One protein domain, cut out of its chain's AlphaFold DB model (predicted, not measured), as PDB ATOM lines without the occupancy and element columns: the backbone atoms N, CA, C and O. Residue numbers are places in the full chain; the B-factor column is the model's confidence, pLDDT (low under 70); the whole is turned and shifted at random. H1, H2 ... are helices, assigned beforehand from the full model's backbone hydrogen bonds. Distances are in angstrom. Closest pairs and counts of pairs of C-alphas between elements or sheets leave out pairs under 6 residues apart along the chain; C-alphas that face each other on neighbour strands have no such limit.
ATOM      1  N   SER A 167      -4.295  -0.863 -39.680       70.81
ATOM      2  CA  SER A 167      -5.328  -1.682 -40.290       70.81
ATOM      3  C   SER A 167      -4.958  -1.996 -41.743       70.81
ATOM      4  O   SER A 167      -4.150  -1.304 -42.367       70.81
ATOM      5  N   ASN A 168      -5.615  -2.992 -42.343       69.44
ATOM      6  CA  ASN A 168      -5.498  -3.233 -43.787       69.44
ATOM      7  C   ASN A 168      -5.829  -1.974 -44.615       69.44
ATOM      8  O   ASN A 168      -5.280  -1.789 -45.698       69.44
ATOM      9  N   ILE A 169      -6.661  -1.070 -44.083       71.50
ATOM     10  CA  ILE A 169      -6.984   0.215 -44.710       71.50
ATOM     11  C   ILE A 169      -5.739   1.109 -44.755       71.50
ATOM     12  O   ILE A 169      -5.437   1.648 -45.814       71.50
ATOM     13  N   ASP A 170      -4.961   1.219 -43.672       75.44
ATOM     14  CA  ASP A 170      -3.709   1.996 -43.656       75.44
ATOM     15  C   ASP A 170      -2.707   1.498 -44.712       75.44
ATOM     16  O   ASP A 170      -2.057   2.300 -45.391       75.44
ATOM     17  N   ALA A 171      -2.610   0.176 -44.892       80.19
ATOM     18  CA  ALA A 171      -1.747  -0.433 -45.902       80.19
ATOM     19  C   ALA A 171      -2.216  -0.099 -47.328       80.19
ATOM     20  O   ALA A 171      -1.408   0.333 -48.155       80.19
ATOM     21  N   VAL A 172      -3.518  -0.234 -47.602       80.62
ATOM     22  CA  VAL A 172      -4.136   0.128 -48.890       80.62
ATOM     23  C   VAL A 172      -3.939   1.617 -49.185       80.62
ATOM     24  O   VAL A 172      -3.531   1.973 -50.291       80.62
ATOM     25  N   MET A 173      -4.124   2.492 -48.190       81.69
ATOM     26  CA  MET A 173      -3.851   3.926 -48.331       81.69
ATOM     27  C   MET A 173      -2.390   4.186 -48.680       81.69
ATOM     28  O   MET A 173      -2.104   4.954 -49.598       81.69
ATOM     29  N   GLY A 174      -1.459   3.518 -47.998       83.69
ATOM     30  CA  GLY A 174      -0.036   3.613 -48.307       83.69
ATOM     31  C   GLY A 174       0.283   3.231 -49.754       83.69
ATOM     32  O   GLY A 174       1.125   3.875 -50.378       83.69
ATOM     33  N   GLN A 175      -0.404   2.231 -50.313       85.31
ATOM     34  CA  GLN A 175      -0.252   1.853 -51.721       85.31
ATOM     35  C   GLN A 175      -0.843   2.906 -52.664       85.31
ATOM     36  O   GLN A 175      -0.174   3.283 -53.624       85.31
ATOM     37  N   ILE A 176      -2.031   3.445 -52.363       87.00
ATOM     38  CA  ILE A 176      -2.666   4.516 -53.153       87.00
ATOM     39  C   ILE A 176      -1.724   5.722 -53.280       87.00
ATOM     40  O   ILE A 176      -1.497   6.216 -54.388       87.00
ATOM     41  N   TRP A 177      -1.117   6.157 -52.172       87.38
ATOM     42  CA  TRP A 177      -0.218   7.315 -52.159       87.38
ATOM     43  C   TRP A 177       1.106   7.088 -52.902       87.38
ATOM     44  O   TRP A 177       1.675   8.047 -53.422       87.38
ATOM     45  N   LYS A 178       1.570   5.835 -53.016       90.31
ATOM     46  CA  LYS A 178       2.784   5.459 -53.765       90.31
ATOM     47  C   LYS A 178       2.579   5.389 -55.282       90.31
ATOM     48  O   LYS A 178       3.558   5.326 -56.024       90.31
ATOM     49  N   THR A 179       1.336   5.383 -55.764       89.88
ATOM     50  CA  THR A 179       1.057   5.314 -57.205       89.88
ATOM     51  C   THR A 179       1.458   6.603 -57.935       89.88
ATOM     52  O   THR A 179       1.317   7.709 -57.413       89.88
ATOM     53  N   LYS A 180       1.907   6.482 -59.194       91.81
ATOM     54  CA  LYS A 180       2.241   7.622 -60.077       91.81
ATOM     55  C   LYS A 180       1.004   8.274 -60.726       91.81
ATOM     56  O   LYS A 180       1.085   8.803 -61.829       91.81
ATOM     57  N   ILE A 181      -0.155   8.192 -60.080       91.81
ATOM     58  CA  ILE A 181      -1.417   8.729 -60.603       91.81
ATOM     59  C   ILE A 181      -1.539  10.209 -60.205       91.81
ATOM     60  O   ILE A 181      -0.954  10.652 -59.218       91.81
ATOM     61  N   HIS A 182      -2.304  10.991 -60.967       93.06
ATOM     62  CA  HIS A 182      -2.614  12.379 -60.630       93.06
ATOM     63  C   HIS A 182      -3.348  12.503 -59.278       93.06
ATOM     64  O   HIS A 182      -4.251  11.723 -58.963       93.06
ATOM     65  N   GLU A 183      -3.004  13.532 -58.498       89.12
ATOM     66  CA  GLU A 183      -3.405  13.704 -57.092       89.12
ATOM     67  C   GLU A 183      -4.926  13.699 -56.871       89.12
ATOM     68  O   GLU A 183      -5.437  13.135 -55.904       89.12
ATOM     69  N   ARG A 184      -5.681  14.248 -57.832       86.94
ATOM     70  CA  ARG A 184      -7.153  14.246 -57.804       86.94
ATOM     71  C   ARG A 184      -7.746  12.831 -57.744       86.94
ATOM     72  O   ARG A 184      -8.746  12.623 -57.061       86.94
ATOM     73  N   PHE A 185      -7.133  11.862 -58.424       86.88
ATOM     74  CA  PHE A 185      -7.588  10.470 -58.396       86.88
ATOM     75  C   PHE A 185      -7.154   9.755 -57.119       86.88
ATOM     76  O   PHE A 185      -7.927   8.954 -56.599       86.88
ATOM     77  N   LYS A 186      -5.983  10.086 -56.557       89.12
ATOM     78  CA  LYS A 186      -5.585   9.580 -55.232       89.12
ATOM     79  C   LYS A 186      -6.578  10.006 -54.158       89.12
ATOM     80  O   LYS A 186      -7.004   9.175 -53.366       89.12
ATOM     81  N   MET A 187      -7.020  11.265 -54.190       85.12
ATOM     82  CA  MET A 187      -8.056  11.765 -53.281       85.12
ATOM     83  C   MET A 187      -9.392  11.028 -53.440       85.12
ATOM     84  O   MET A 187     -10.060  10.757 -52.443       85.12
ATOM     85  N   LEU A 188      -9.786  10.679 -54.670       84.62
ATOM     86  CA  LEU A 188     -10.993   9.887 -54.921       84.62
ATOM     87  C   LEU A 188     -10.857   8.460 -54.368       84.62
ATOM     88  O   LEU A 188     -11.731   8.006 -53.635       84.62
ATOM     89  N   LEU A 189      -9.745   7.784 -54.668       85.38
ATOM     90  CA  LEU A 189      -9.426   6.446 -54.159       85.38
ATOM     91  C   LEU A 189      -9.374   6.421 -52.629       85.38
ATOM     92  O   LEU A 189      -9.935   5.521 -52.009       85.38
ATOM     93  N   TRP A 190      -8.775   7.441 -52.016       84.44
ATOM     94  CA  TRP A 190      -8.741   7.609 -50.566       84.44
ATOM     95  C   TRP A 190     -10.153   7.742 -49.975       84.44
ATOM     96  O   TRP A 190     -10.470   7.079 -48.989       84.44
ATOM     97  N   ARG A 191     -11.043   8.528 -50.598       81.62
ATOM     98  CA  ARG A 191     -12.451   8.652 -50.166       81.62
ATOM     99  C   ARG A 191     -13.237   7.345 -50.305       81.62
ATOM    100  O   ARG A 191     -14.067   7.046 -49.451       81.62
ATOM    101  N   ILE A 192     -12.970   6.563 -51.353       80.88
ATOM    102  CA  ILE A 192     -13.581   5.241 -51.551       80.88
ATOM    103  C   ILE A 192     -13.104   4.280 -50.458       80.88
ATOM    104  O   ILE A 192     -13.920   3.680 -49.767       80.88
ATOM    105  N   ALA A 193     -11.791   4.179 -50.251       78.19
ATOM    106  CA  ALA A 193     -11.202   3.241 -49.298       78.19
ATOM    107  C   ALA A 193     -11.484   3.600 -47.823       78.19
ATOM    108  O   ALA A 193     -11.411   2.734 -46.957       78.19
ATOM    109  N   THR A 194     -11.840   4.855 -47.526       75.38
ATOM    110  CA  THR A 194     -12.331   5.288 -46.203       75.38
ATOM    111  C   THR A 194     -13.848   5.130 -46.032       75.38
ATOM    112  O   THR A 194     -14.370   5.509 -44.984       75.38
ATOM    113  N   ASN A 195     -14.568   4.584 -47.024       67.56
ATOM    114  CA  ASN A 195     -16.035   4.488 -47.043       67.56
ATOM    115  C   ASN A 195     -16.738   5.845 -46.802       67.56
ATOM    116  O   ASN A 195     -17.826   5.900 -46.237       67.56
ATOM    117  N   LEU A 196     -16.115   6.954 -47.224       63.97
ATOM    118  CA  LEU A 196     -16.680   8.309 -47.119       63.97
ATOM    119  C   LEU A 196     -17.731   8.596 -48.198       63.97
ATOM    120  O   LEU A 196     -18.434   9.604 -48.126       63.97
ATOM    121  N   LEU A 197     -17.823   7.742 -49.218       65.00
ATOM    122  CA  LEU A 197     -18.909   7.807 -50.182       65.00
ATOM    123  C   LEU A 197     -20.155   7.183 -49.555       65.00
ATOM    124  O   LEU A 197     -20.069   6.049 -49.085       65.00
ATOM    125  N   PRO A 198     -21.308   7.872 -49.568       55.50
ATOM    126  CA  PRO A 198     -22.561   7.285 -49.125       55.50
ATOM    127  C   PRO A 198     -22.924   6.125 -50.060       55.50
ATOM    128  O   PRO A 198     -23.504   6.310 -51.129       55.50
ATOM    129  N   SER A 199     -22.525   4.914 -49.678       58.69
ATOM    130  CA  SER A 199     -22.982   3.678 -50.299       58.69
ATOM    131  C   SER A 199     -24.401   3.373 -49.812       58.69
ATOM    132  O   SER A 199     -24.834   3.860 -48.763       58.69
ATOM    133  N   LYS A 200     -25.143   2.549 -50.561       57.59
ATOM    134  CA  LYS A 200     -26.510   2.145 -50.183       57.59
ATOM    135  C   LYS A 200     -26.582   1.560 -48.760       57.59
ATOM    136  O   LYS A 200     -27.575   1.777 -48.081       57.59
ATOM    137  N   GLU A 201     -25.512   0.912 -48.295       60.06
ATOM    138  CA  GLU A 201     -25.389   0.366 -46.934       60.06
ATOM    139  C   GLU A 201     -25.243   1.434 -45.839       60.06
ATOM    140  O   GLU A 201     -25.704   1.247 -44.715       60.06
ATOM    141  N   ILE A 202     -24.596   2.566 -46.128       59.94
ATOM    142  CA  ILE A 202     -24.480   3.671 -45.167       59.94
ATOM    143  C   ILE A 202     -25.828   4.391 -45.065       59.94
ATOM    144  O   ILE A 202     -26.287   4.683 -43.964       59.94
ATOM    145  N   ILE A 203     -26.496   4.607 -46.201       61.56
ATOM    146  CA  ILE A 203     -27.822   5.238 -46.262       61.56
ATOM    147  C   ILE A 203     -28.870   4.384 -45.531       61.56
ATOM    148  O   ILE A 203     -29.690   4.938 -44.802       61.56
ATOM    149  N   SER A 204     -28.825   3.051 -45.652       60.28
ATOM    150  CA  SER A 204     -29.755   2.170 -44.929       60.28
ATOM    151  C   SER A 204     -29.569   2.237 -43.411       60.28
ATOM    152  O   SER A 204     -30.560   2.279 -42.689       60.28
ATOM    153  N   ARG A 205     -28.325   2.346 -42.919       59.12
ATOM    154  CA  ARG A 205     -28.034   2.538 -41.483       59.12
ATOM    155  C   ARG A 205     -28.486   3.899 -40.958       59.12
ATOM    156  O   ARG A 205     -28.910   3.997 -39.814       59.12
ATOM    157  N   PHE A 206     -28.408   4.950 -41.776       58.88
ATOM    158  CA  PHE A 206     -28.975   6.258 -41.426       58.88
ATOM    159  C   PHE A 206     -30.508   6.231 -41.386       58.88
ATOM    160  O   PHE A 206     -31.102   6.950 -40.590       58.88
ATOM    161  N   ASN A 207     -31.144   5.391 -42.205       55.44
ATOM    162  CA  ASN A 207     -32.599   5.263 -42.252       55.44
ATOM    163  C   ASN A 207     -33.186   4.449 -41.077       55.44
ATOM    164  O   ASN A 207     -34.352   4.629 -40.743       55.44
ATOM    165  N   GLU A 208     -32.396   3.585 -40.426       52.75
ATOM    166  CA  GLU A 208     -32.819   2.841 -39.224       52.75
ATOM    167  C   GLU A 208     -32.926   3.721 -37.963       52.75
ATOM    168  O   GLU A 208     -33.738   3.437 -37.085       52.75
ATOM    169  N   TYR A 209     -32.184   4.832 -37.886       48.94
ATOM    170  CA  TYR A 209     -32.311   5.831 -36.816       48.94
ATOM    171  C   TYR A 209     -33.132   7.023 -37.318       48.94
ATOM    172  O   TYR A 209     -32.596   8.074 -37.666       48.94
TER     173      TYR A 209
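What this domain is: This is residues 167 to 209 of the 233 residues of an uncharacterized protein of Quercus lobata (UniProt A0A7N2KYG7). Two helices, H1 and H2, fold back side by side as a helical hairpin, and a third, H3, sticks out from it as a separate arm at the end of a short link. The printed part has 43 residues with three named helices in the order H1, H2, H3, and no named strand; the class is all helix. It is loose, with a radius of gyration of the C-alphas of 13.0 A, and flat, with spans of 41 by 23 by 10 A.

Where its parts are: Find C-alpha 168 at (-5.498, -3.233, -43.787); from there H1 runs 15.6 A to residue 178. H2, residues 183 to 193, begins at C-alpha 183 at (-3.405, 13.704, -57.092) and measures 15.2 A. H3, residues 200 to 208, measures 12.7 A and ends at C-alpha 208 at (-32.819, 2.841, -39.224).

How they stand to each other: Look at the C-alphas of Ile 176 and Lys 186, 6.2 A apart, the closest where H1 and H2 touch. This hairpin has a shallow tilt of 10 degrees, opposite ways. H3 is apart from H1 and from H2. In H1, H2 and H3 every O i to N i+4 pair is within hydrogen-bond range.

The domain as a whole: The C-alphas farthest apart, those of Lys 180 and Tyr 209, are 41.7 A apart. The printed part has no cut; the link from H1 to H2 is tight, that from H2 to H3 short. Residues 198 to 209 stand free, and pLDDT is under 70 at residue 168 and residues 195 to 209.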